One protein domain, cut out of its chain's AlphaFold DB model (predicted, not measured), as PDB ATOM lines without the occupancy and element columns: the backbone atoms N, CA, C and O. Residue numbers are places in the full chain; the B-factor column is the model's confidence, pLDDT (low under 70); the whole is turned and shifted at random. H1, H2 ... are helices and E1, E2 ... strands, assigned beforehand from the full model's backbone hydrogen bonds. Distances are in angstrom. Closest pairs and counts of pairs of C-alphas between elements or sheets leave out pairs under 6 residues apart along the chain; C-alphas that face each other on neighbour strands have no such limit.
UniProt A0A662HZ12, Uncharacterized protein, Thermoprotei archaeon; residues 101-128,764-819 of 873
ATOM      1  N   SER A 101     317.980 359.167 403.645       93.75
ATOM      2  CA  SER A 101     318.853 358.797 402.520       93.75
ATOM      3  C   SER A 101     320.131 358.084 402.971       93.75
ATOM      4  O   SER A 101     320.615 358.303 404.088       93.75
ATOM      5  N   SER A 102     320.669 357.218 402.108       94.75
ATOM      6  CA  SER A 102     321.993 356.597 402.256       94.75
ATOM      7  C   SER A 102     323.120 357.450 401.665       94.75
ATOM      8  O   SER A 102     322.882 358.443 400.969       94.75
ATOM      9  N   SER A 103     324.363 357.015 401.885       91.12
ATOM     10  CA  SER A 103     325.497 357.360 401.016       91.12
ATOM     11  C   SER A 103     325.320 356.791 399.598       91.12
ATOM     12  O   SER A 103     324.366 356.060 399.331       91.12
ATOM     13  N   THR A 104     326.234 357.160 398.698       88.94
ATOM     14  CA  THR A 104     326.122 356.974 397.242       88.94
ATOM     15  C   THR A 104     326.670 355.658 396.687       88.94
ATOM     16  O   THR A 104     326.381 355.338 395.542       88.94
ATOM     17  N   GLU A 105     327.498 354.923 397.429       91.62
ATOM     18  CA  GLU A 105     328.143 353.683 396.972       91.62
ATOM     19  C   GLU A 105     327.426 352.473 397.595       91.62
ATOM     20  O   GLU A 105     327.428 352.328 398.818       91.62
ATOM     21  N   ILE A 106     326.776 351.643 396.767       93.44
ATOM     22  CA  ILE A 106     325.927 350.522 397.209       93.44
ATOM     23  C   ILE A 106     326.375 349.213 396.533       93.44
ATOM     24  O   ILE A 106     326.325 349.063 395.305       93.44
ATOM     25  N   TRP A 107     326.774 348.233 397.343       93.88
ATOM     26  CA  TRP A 107     327.289 346.931 396.913       93.88
ATOM     27  C   TRP A 107     326.296 345.795 397.166       93.88
ATOM     28  O   TRP A 107     325.529 345.797 398.129       93.88
ATOM     29  N   GLY A 108     326.342 344.768 396.318       91.56
ATOM     30  CA  GLY A 108     325.549 343.558 396.508       91.56
ATOM     31  C   GLY A 108     325.971 342.824 397.781       91.56
ATOM     32  O   GLY A 108     327.158 342.652 398.045       91.56
ATOM     33  N   GLY A 109     324.996 342.422 398.593       90.44
ATOM     34  CA  GLY A 109     325.212 341.878 399.933       90.44
ATOM     35  C   GLY A 109     325.255 342.925 401.051       90.44
ATOM     36  O   GLY A 109     325.320 342.535 402.216       90.44
ATOM     37  N   ASP A 110     325.192 344.228 400.744       95.19
ATOM     38  CA  ASP A 110     325.092 345.259 401.781       95.19
ATOM     39  C   ASP A 110     323.812 345.105 402.621       95.19
ATOM     40  O   ASP A 110     322.702 344.872 402.122       95.19
ATOM     41  N   VAL A 111     323.969 345.341 403.921       96.62
ATOM     42  CA  VAL A 111     322.885 345.446 404.889       96.62
ATOM     43  C   VAL A 111     322.830 346.877 405.399       96.62
ATOM     44  O   VAL A 111     323.763 347.369 406.029       96.62
ATOM     45  N   TRP A 112     321.706 347.532 405.152       97.31
ATOM     46  CA  TRP A 112     321.415 348.910 405.519       97.31
ATOM     47  C   TRP A 112     320.338 348.964 406.602       97.31
ATOM     48  O   TRP A 112     319.455 348.107 406.673       97.31
ATOM     49  N   ARG A 113     320.366 350.005 407.433       96.38
ATOM     50  CA  ARG A 113     319.395 350.227 408.511       96.38
ATOM     51  C   ARG A 113     318.954 351.686 408.535       96.38
ATOM     52  O   ARG A 113     319.791 352.580 408.449       96.38
ATOM     53  N   VAL A 114     317.657 351.949 408.696       94.94
ATOM     54  CA  VAL A 114     317.184 353.316 408.954       94.94
ATOM     55  C   VAL A 114     317.585 353.725 410.373       94.94
ATOM     56  O   VAL A 114     317.096 353.170 411.356       94.94
ATOM     57  N   ASP A 115     318.486 354.698 410.485       90.88
ATOM     58  CA  ASP A 115     318.854 355.351 411.738       90.88
ATOM     59  C   ASP A 115     318.037 356.641 411.866       90.88
ATOM     60  O   ASP A 115     318.354 357.694 411.303       90.88
ATOM     61  N   VAL A 116     316.925 356.517 412.587       88.62
ATOM     62  CA  VAL A 116     315.921 357.570 412.775       88.62
ATOM     63  C   VAL A 116     316.508 358.770 413.520       88.62
ATOM     64  O   VAL A 116     316.214 359.911 413.167       88.62
ATOM     65  N   ALA A 117     317.391 358.522 414.494       83.88
ATOM     66  CA  ALA A 117     318.050 359.566 415.274       83.88
ATOM     67  C   ALA A 117     319.035 360.373 414.413       83.88
ATOM     68  O   ALA A 117     319.042 361.601 414.475       83.88
ATOM     69  N   LYS A 118     319.809 359.705 413.545       84.50
ATOM     70  CA  LYS A 118     320.702 360.370 412.574       84.50
ATOM     71  C   LYS A 118     319.983 360.892 411.324       84.50
ATOM     72  O   LYS A 118     320.620 361.542 410.498       84.50
ATOM     73  N   ARG A 119     318.688 360.589 411.166       85.62
ATOM     74  CA  ARG A 119     317.856 360.860 409.977       85.62
ATOM     75  C   ARG A 119     318.510 360.389 408.665       85.62
ATOM     76  O   ARG A 119     318.421 361.062 407.642       85.62
ATOM     77  N   LYS A 120     319.157 359.218 408.691       92.50
ATOM     78  CA  LYS A 120     319.868 358.621 407.546       92.50
ATOM     79  C   LYS A 120     319.604 357.123 407.433       92.50
ATOM     80  O   LYS A 120     319.291 356.460 408.418       92.50
ATOM     81  N   VAL A 121     319.793 356.582 406.238       95.50
ATOM     82  CA  VAL A 121     319.957 355.141 406.026       95.50
ATOM     83  C   VAL A 121     321.451 354.846 406.162       95.50
ATOM     84  O   VAL A 121     322.258 355.362 405.395       95.50
ATOM     85  N   VAL A 122     321.843 354.080 407.179       95.62
ATOM     86  CA  VAL A 122     323.254 353.804 407.492       95.62
ATOM     87  C   VAL A 122     323.627 352.378 407.110       95.62
ATOM     88  O   VAL A 122     322.815 351.463 407.254       95.62
ATOM     89  N   LEU A 123     324.856 352.192 406.634       95.31
ATOM     90  CA  LEU A 123     325.415 350.873 406.363       95.31
ATOM     91  C   LEU A 123     325.662 350.161 407.703       95.31
ATOM     92  O   LEU A 123     326.343 350.692 408.578       95.31
ATOM     93  N   GLU A 124     325.054 348.992 407.884       93.38
ATOM     94  CA  GLU A 124     325.209 348.129 409.062       93.38
ATOM     95  C   GLU A 124     326.281 347.055 408.821       93.38
ATOM     96  O   GLU A 124     327.045 346.742 409.727       93.38
ATOM     97  N   SER A 125     326.353 346.520 407.600       92.19
ATOM     98  CA  SER A 125     327.398 345.597 407.142       92.19
ATOM     99  C   SER A 125     327.565 345.737 405.633       92.19
ATOM    100  O   SER A 125     326.558 345.881 404.938       92.19
ATOM    101  N   SER A 126     328.796 345.680 405.117       89.38
ATOM    102  CA  SER A 126     329.027 345.739 403.670       89.38
ATOM    103  C   SER A 126     329.132 344.358 403.027       89.38
ATOM    104  O   SER A 126     329.732 343.437 403.581       89.38
ATOM    105  N   GLY A 127     328.594 344.247 401.814       85.31
ATOM    106  CA  GLY A 127     328.819 343.136 400.900       85.31
ATOM    107  C   GLY A 127     330.021 343.325 399.967       85.31
ATOM    108  O   GLY A 127     330.331 342.397 399.222       85.31
ATOM    109  N   LYS A 128     330.708 344.480 399.998       86.06
ATOM    110  CA  LYS A 128     331.950 344.754 399.248       86.06
ATOM    111  C   LYS A 128     333.038 343.740 399.628       86.06
ATOM    112  O   LYS A 128     333.306 343.538 400.810       86.06
ATOM    113  N   THR A 764     321.909 340.894 396.029       92.56
ATOM    114  CA  THR A 764     320.777 341.316 396.875       92.56
ATOM    115  C   THR A 764     321.262 342.235 397.992       92.56
ATOM    116  O   THR A 764     322.226 341.892 398.665       92.56
ATOM    117  N   ILE A 765     320.581 343.355 398.231       95.12
ATOM    118  CA  ILE A 765     320.775 344.196 399.425       95.12
ATOM    119  C   ILE A 765     319.584 344.070 400.377       95.12
ATOM    120  O   ILE A 765     318.467 343.742 399.958       95.12
ATOM    121  N   VAL A 766     319.806 344.359 401.658       96.50
ATOM    122  CA  VAL A 766     318.767 344.321 402.700       96.50
ATOM    123  C   VAL A 766     318.640 345.690 403.355       96.50
ATOM    124  O   VAL A 766     319.630 346.232 403.829       96.50
ATOM    125  N   VAL A 767     317.423 346.228 403.454       96.81
ATOM    126  CA  VAL A 767     317.127 347.460 404.204       96.81
ATOM    127  C   VAL A 767     316.261 347.109 405.413       96.81
ATOM    128  O   VAL A 767     315.183 346.542 405.253       96.81
ATOM    129  N   LYS A 768     316.733 347.424 406.624       96.44
ATOM    130  CA  LYS A 768     316.097 347.121 407.920       96.44
ATOM    131  C   LYS A 768     315.617 348.385 408.645       96.44
ATOM    132  O   LYS A 768     316.079 349.492 408.369       96.44
ATOM    133  N   GLY A 769     314.765 348.202 409.654       91.38
ATOM    134  CA  GLY A 769     314.258 349.289 410.503       91.38
ATOM    135  C   GLY A 769     313.077 350.030 409.877       91.38
ATOM    136  O   GLY A 769     312.920 351.228 410.087       91.38
ATOM    137  N   LEU A 770     312.286 349.322 409.068       92.94
ATOM    138  CA  LEU A 770     311.167 349.868 408.302       92.94
ATOM    139  C   LEU A 770     309.834 349.671 409.039       92.94
ATOM    140  O   LEU A 770     309.638 348.670 409.728       92.94
ATOM    141  N   GLY A 771     308.897 350.601 408.865       87.69
ATOM    142  CA  GLY A 771     307.491 350.395 409.218       87.69
ATOM    143  C   GLY A 771     306.736 349.647 408.112       87.69
ATOM    144  O   GLY A 771     307.096 349.722 406.939       87.69
ATOM    145  N   SER A 772     305.646 348.964 408.470       84.81
ATOM    146  CA  SER A 772     304.859 348.066 407.596       84.81
ATOM    147  C   SER A 772     304.068 348.738 406.461       84.81
ATOM    148  O   SER A 772     303.232 348.100 405.823       84.81
ATOM    149  N   CYS A 773     304.300 350.026 406.210       86.56
ATOM    150  CA  CYS A 773     303.798 350.718 405.027       86.56
ATOM    151  C   CYS A 773     304.810 351.698 404.417       86.56
ATOM    152  O   CYS A 773     304.417 352.522 403.602       86.56
ATOM    153  N   TRP A 774     306.086 351.651 404.811       93.25
ATOM    154  CA  TRP A 774     307.103 352.603 404.354       93.25
ATOM    155  C   TRP A 774     307.575 352.280 402.928       93.25
ATOM    156  O   TRP A 774     307.889 351.130 402.627       93.25
ATOM    157  N   THR A 775     307.672 353.276 402.051       94.75
ATOM    158  CA  THR A 775     308.234 353.123 400.703       94.75
ATOM    159  C   THR A 775     309.763 353.214 400.738       94.75
ATOM    160  O   THR A 775     310.330 354.180 401.244       94.75
ATOM    161  N   VAL A 776     310.428 352.216 400.155       96.56
ATOM    162  CA  VAL A 776     311.869 352.194 399.880       96.56
ATOM    163  C   VAL A 776     312.074 352.386 398.380       96.56
ATOM    164  O   VAL A 776     311.607 351.575 397.580       96.56
ATOM    165  N   ASN A 777     312.785 353.444 398.012       95.12
ATOM    166  CA  ASN A 777     313.203 353.748 396.652       95.12
ATOM    167  C   ASN A 777     314.713 353.537 396.512       95.12
ATOM    168  O   ASN A 777     315.468 353.847 397.433       95.12
ATOM    169  N   ILE A 778     315.146 353.074 395.342       94.31
ATOM    170  CA  ILE A 778     316.541 353.140 394.905       94.31
ATOM    171  C   ILE A 778     316.614 354.120 393.738       94.31
ATOM    172  O   ILE A 778     315.833 354.011 392.783       94.31
ATOM    173  N   THR A 779     317.525 355.083 393.840       92.44
ATOM    174  CA  THR A 779     317.758 356.108 392.820       92.44
ATOM    175  C   THR A 779     319.146 356.003 392.216       92.44
ATOM    176  O   THR A 779     320.032 355.389 392.805       92.44
ATOM    177  N   ASP A 780     319.355 356.660 391.078       87.00
ATOM    178  CA  ASP A 780     320.692 357.065 390.631       87.00
ATOM    179  C   ASP A 780     321.243 358.241 391.477       87.00
ATOM    180  O   ASP A 780     320.621 358.677 392.456       87.00
ATOM    181  N   LEU A 781     322.414 358.768 391.099       87.69
ATOM    182  CA  LEU A 781     323.026 359.962 391.707       87.69
ATOM    183  C   LEU A 781     322.218 361.261 391.507       87.69
ATOM    184  O   LEU A 781     322.428 362.218 392.247       87.69
ATOM    185  N   HIS A 782     321.309 361.313 390.532       86.50
ATOM    186  CA  HIS A 782     320.479 362.487 390.234       86.50
ATOM    187  C   HIS A 782     319.114 362.447 390.946       86.50
ATOM    188  O   HIS A 782     318.345 363.402 390.861       86.50
ATOM    189  N   GLY A 783     318.803 361.355 391.657       81.81
ATOM    190  CA  GLY A 783     317.531 361.155 392.354       81.81
ATOM    191  C   GLY A 783     316.436 360.489 391.511       81.81
ATOM    192  O   GLY A 783     315.308 360.353 391.989       81.81
ATOM    193  N   ASN A 784     316.740 360.027 390.294       89.06
ATOM    194  CA  ASN A 784     315.791 359.302 389.450       89.06
ATOM    195  C   ASN A 784     315.524 357.912 390.036       89.06
ATOM    196  O   ASN A 784     316.431 357.084 390.128       89.06
ATOM    197  N   VAL A 785     314.275 357.639 390.423       89.75
ATOM    198  CA  VAL A 785     313.862 356.344 390.986       89.75
ATOM    199  C   VAL A 785     313.768 355.297 389.875       89.75
ATOM    200  O   VAL A 785     312.942 355.435 388.976       89.75
ATOM    201  N   PHE A 786     314.547 354.217 389.973       86.44
ATOM    202  CA  PHE A 786     314.432 353.054 389.076       86.44
ATOM    203  C   PHE A 786     313.942 351.780 389.782       86.44
ATOM    204  O   PHE A 786     313.570 350.814 389.122       86.44
ATOM    205  N   TYR A 787     313.884 351.777 391.117       90.50
ATOM    206  CA  TYR A 787     313.210 350.740 391.898       90.50
ATOM    207  C   TYR A 787     312.416 351.374 393.038       90.50
ATOM    208  O   TYR A 787     312.930 352.244 393.739       90.50
ATOM    209  N   SER A 788     311.186 350.913 393.260       92.31
ATOM    210  CA  SER A 788     310.343 351.334 394.381       92.31
ATOM    211  C   SER A 788     309.587 350.140 394.950       92.31
ATOM    212  O   SER A 788     309.032 349.336 394.200       92.31
ATOM    213  N   ARG A 789     309.549 350.014 396.280       92.69
ATOM    214  CA  ARG A 789     308.798 348.961 396.970       92.69
ATOM    215  C   ARG A 789     308.251 349.446 398.305       92.69
ATOM    216  O   ARG A 789     308.965 350.049 399.099       92.69
ATOM    217  N   ILE A 790     306.991 349.125 398.580       92.31
ATOM    218  CA  ILE A 790     306.387 349.307 399.904       92.31
ATOM    219  C   ILE A 790     306.845 348.148 400.798       92.31
ATOM    220  O   ILE A 790     306.744 346.977 400.421       92.31
ATOM    221  N   ALA A 791     307.362 348.467 401.980       90.25
ATOM    222  CA  ALA A 791     307.729 347.500 402.998       90.25
ATOM    223  C   ALA A 791     306.475 346.880 403.624       90.25
ATOM    224  O   ALA A 791     305.614 347.597 404.121       90.25
ATOM    225  N   GLY A 792     306.397 345.546 403.647       83.75
ATOM    226  CA  GLY A 792     305.341 344.803 404.352       83.75
ATOM    227  C   GLY A 792     305.669 344.492 405.819       83.75
ATOM    228  O   GLY A 792     304.943 343.746 406.467       83.75
ATOM    229  N   GLY A 793     306.787 345.004 406.344       88.12
ATOM    230  CA  GLY A 793     307.301 344.683 407.674       88.12
ATOM    231  C   GLY A 793     308.665 345.327 407.938       88.12
ATOM    232  O   GLY A 793     309.055 346.263 407.249       88.12
ATOM    233  N   TYR A 794     309.405 344.801 408.920       92.06
ATOM    234  CA  TYR A 794     310.620 345.434 409.460       92.06
ATOM    235  C   TYR A 794     311.831 345.500 408.506       92.06
ATOM    236  O   TYR A 794     312.793 346.223 408.795       92.06
ATOM    237  N   LYS A 795     311.812 344.737 407.405       94.88
ATOM    238  CA  LYS A 795     312.867 344.703 406.384       94.88
ATOM    239  C   LYS A 795     312.311 344.565 404.966       94.88
ATOM    240  O   LYS A 795     311.227 344.014 404.770       94.88
ATOM    241  N   VAL A 796     313.098 344.997 403.984       94.50
ATOM    242  CA  VAL A 796     312.902 344.734 402.551       94.50
ATOM    243  C   VAL A 796     314.207 344.203 401.964       94.50
ATOM    244  O   VAL A 796     315.286 344.689 402.291       94.50
ATOM    245  N   GLU A 797     314.092 343.213 401.085       94.62
ATOM    246  CA  GLU A 797     315.200 342.668 400.296       94.62
ATOM    247  C   GLU A 797     315.022 343.103 398.839       94.62
ATOM    248  O   GLU A 797     313.912 343.029 398.295       94.62
ATOM    249  N   ILE A 798     316.096 343.607 398.231       93.62
ATOM    250  CA  ILE A 798     316.092 344.230 396.903       93.62
ATOM    251  C   ILE A 798     317.155 343.543 396.059       93.62
ATOM    252  O   ILE A 798     318.323 343.508 396.441       93.62
ATOM    253  N   ASN A 799     316.757 342.983 394.918       91.62
ATOM    254  CA  ASN A 799     317.676 342.313 394.011       91.62
ATOM    255  C   ASN A 799     318.128 343.272 392.901       91.62
ATOM    256  O   ASN A 799     317.305 343.791 392.155       91.62
ATOM    257  N   LEU A 800     319.437 343.482 392.795       91.38
ATOM    258  CA  LEU A 800     320.080 344.415 391.872       91.38
ATOM    259  C   LEU A 800     320.672 343.714 390.634       91.38
ATOM    260  O   LEU A 800     321.448 344.327 389.912       91.38
ATOM    261  N   THR A 801     320.335 342.441 390.363       88.56
ATOM    262  CA  THR A 801     320.941 341.677 389.244       88.56
ATOM    263  C   THR A 801     320.765 342.390 387.902       88.56
ATOM    264  O   THR A 801     321.736 342.544 387.174       88.56
ATOM    265  N   GLU A 802     319.557 342.864 387.586       88.06
ATOM    266  CA  GLU A 802     319.272 343.565 386.322       88.06
ATOM    267  C   GLU A 802     320.018 344.902 386.222       88.06
ATOM    268  O   GLU A 802     320.563 345.232 385.169       88.06
ATOM    269  N   TYR A 803     320.125 345.636 387.336       89.38
ATOM    270  CA  TYR A 803     320.935 346.852 387.403       89.38
ATOM    271  C   TYR A 803     322.417 346.542 387.149       89.38
ATOM    272  O   TYR A 803     323.040 347.197 386.323       89.38
ATOM    273  N   TYR A 804     322.979 345.523 387.806       90.56
ATOM    274  CA  TYR A 804     324.390 345.160 387.654       90.56
ATOM    275  C   TYR A 804     324.725 344.587 386.273       90.56
ATOM    276  O   TYR A 804     325.816 344.842 385.771       90.56
ATOM    277  N   ILE A 805     323.788 343.895 385.615       88.62
ATOM    278  CA  ILE A 805     323.926 343.531 384.198       88.62
ATOM    279  C   ILE A 805     324.033 344.802 383.345       88.62
ATOM    280  O   ILE A 805     324.949 344.913 382.538       88.62
ATOM    281  N   LYS A 806     323.140 345.779 383.538       87.25
ATOM    282  CA  LYS A 806     323.040 346.954 382.660       87.25
ATOM    283  C   LYS A 806     324.086 348.046 382.918       87.25
ATOM    284  O   LYS A 806     324.547 348.675 381.970       87.25
ATOM    285  N   TYR A 807     324.449 348.285 384.176       86.31
ATOM    286  CA  TYR A 807     325.259 349.434 384.608       86.31
ATOM    287  C   TYR A 807     326.558 349.049 385.331       86.31
ATOM    288  O   TYR A 807     327.474 349.863 385.403       86.31
ATOM    289  N   GLY A 808     326.676 347.807 385.807       87.75
ATOM    290  CA  GLY A 808     327.851 347.325 386.532       87.75
ATOM    291  C   GLY A 808     327.852 347.590 388.031       87.75
ATOM    292  O   GLY A 808     326.946 348.210 388.586       87.75
ATOM    293  N   VAL A 809     328.880 347.055 388.687       87.12
ATOM    294  CA  VAL A 809     329.088 347.123 390.140       87.12
ATOM    295  C   VAL A 809     330.111 348.230 390.453       87.12
ATOM    296  O   VAL A 809     331.084 348.338 389.707       87.12
ATOM    297  N   PRO A 810     329.991 349.006 391.549       90.62
ATOM    298  CA  PRO A 810     328.838 349.120 392.440       90.62
ATOM    299  C   PRO A 810     327.722 349.989 391.848       90.62
ATOM    300  O   PRO A 810     327.878 350.644 390.822       90.62
ATOM    301  N   LEU A 811     326.585 350.017 392.539       91.38
ATOM    302  CA  LEU A 811     325.496 350.937 392.237       91.38
ATOM    303  C   LEU A 811     325.856 352.309 392.812       91.38
ATOM    304  O   LEU A 811     326.076 352.441 394.018       91.38
ATOM    305  N   HIS A 812     325.901 353.317 391.941       90.50
ATOM    306  CA  HIS A 812     326.110 354.711 392.323       90.50
ATOM    307  C   HIS A 812     324.768 355.455 392.383       90.50
ATOM    308  O   HIS A 812     324.146 355.729 391.354       90.50
ATOM    309  N   GLY A 813     324.298 355.747 393.596       91.12
ATOM    310  CA  GLY A 813     322.961 356.283 393.846       91.12
ATOM    311  C   GLY A 813     322.509 356.115 395.297       91.12
ATOM    312  O   GLY A 813     323.308 355.746 396.153       91.12
ATOM    313  N   HIS A 814     321.240 356.399 395.601       93.69
ATOM    314  CA  HIS A 814     320.752 356.447 396.984       93.69
ATOM    315  C   HIS A 814     319.638 355.438 397.274       93.69
ATOM    316  O   HIS A 814     318.705 355.264 396.491       93.69
ATOM    317  N   ILE A 815     319.675 354.857 398.475       96.31
ATOM    318  CA  ILE A 815     318.505 354.278 399.135       96.31
ATOM    319  C   ILE A 815     317.751 355.426 399.794       96.31
ATOM    320  O   ILE A 815     318.257 356.045 400.734       96.31
ATOM    321  N   ILE A 816     316.541 355.702 399.317       95.25
ATOM    322  CA  ILE A 816     315.650 356.718 399.874       95.25
ATOM    323  C   ILE A 816     314.468 356.014 400.536       95.25
ATOM    324  O   ILE A 816     313.689 355.334 399.873       95.25
ATOM    325  N   VAL A 817     314.313 356.188 401.846       95.81
ATOM    326  CA  VAL A 817     313.181 355.651 402.609       95.81
ATOM    327  C   VAL A 817     312.239 356.784 402.990       95.81
ATOM    328  O   VAL A 817     312.645 357.781 403.591       95.81
ATOM    329  N   ILE A 818     310.964 356.604 402.655       93.75
ATOM    330  CA  ILE A 818     309.868 357.524 402.949       93.75
ATOM    331  C   ILE A 818     308.868 356.774 403.842       93.75
ATOM    332  O   ILE A 818     308.369 355.720 403.442       93.75
ATOM    333  N   PRO A 819     308.544 357.271 405.048       92.75
ATOM    334  CA  PRO A 819     307.771 356.537 406.044       92.75
ATOM    335  C   PRO A 819     306.250 356.619 405.814       92.75
ATOM    336  O   PRO A 819     305.463 356.870 406.725       92.75
TER     337      PRO A 819
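This is residues 101 to 128 and 764 to 819 of the 873 residues of an uncharacterized protein of Thermoprotei archaeon (UniProt A0A662HZ12). The domain is a small sandwich of two sheets face to face, their strands crossed, with the edge strands E5 and E6 near each other on one side and E2 and E7 close on another. The strongly twisted sheet of E2, E1, E3 and E6 makes one layer, the sheet of E5, E4 and E7 makes the other, and the short helix H1 lies at one end, on neither sheet. The 84 printed residues run E1 E2 E3 E4 E5 E6 H1 E7, and the class is mostly strand. The sheet E2 E1 E3 E6 is mixed and the sheet E5 E4 E7 is all antiparallel. The whole is compact, with a radius of gyration of the C-alphas of 11.7 A and spans of 32 by 22 by 22 A.

E1, residues 111 to 115, begins at C-alpha 111 (322.885, 345.446, 404.889) and is 12.7 A long. E2, residues 120 to 125, is 15.0 A long. After the cut come E3, residues 764 to 768, 13.3 A; E4, residues 775 to 779, 12.7 A; E5, residues 785 to 790, 13.6 A; and E6, residues 795 to 799, 13.5 A. H1, residues 801 to 807, is 10.0 A long. E7, residues 815 to 818, is 10.0 A long and ends at C-alpha 818 (309.868, 357.524, 402.949).

E1 and E2 form an antiparallel hairpin at 145 degrees, with N 113 and O 122 2.9 A apart. E1 and E3 are parallel at 24 degrees, with N 112 and O 766 2.8 A apart. E3 and E6 are antiparallel at 162 degrees, with N 765 and O 798 2.9 A apart. In the other sheet E4 and E5 form a hairpin at 165 degrees, N 776 and O 789 2.8 A apart. E4 and E7 are antiparallel at 149 degrees, N 777 and O 816 2.8 A apart. The two sheets form a sandwich, two sheets face to face, with strands at 51 degrees. The closest C-alphas of E2 and E7, Val 121 and Ile 815, are 7.1 A apart. Residues 105 to 106 pair with 811 to 812, antiparallel. In H1 every O i to N i+4 pair is within hydrogen-bond range.

The C-alphas farthest apart, of Ala 117 and Ile 805, are 35.5 A from each other. Residues 129 to 763 are not printed, and C-alphas 128 and 764 are 11.9 A apart across the cut. Of the links printed whole, none is long. Mean pLDDT of the printed part is 91.3, and no printed residue is under 70.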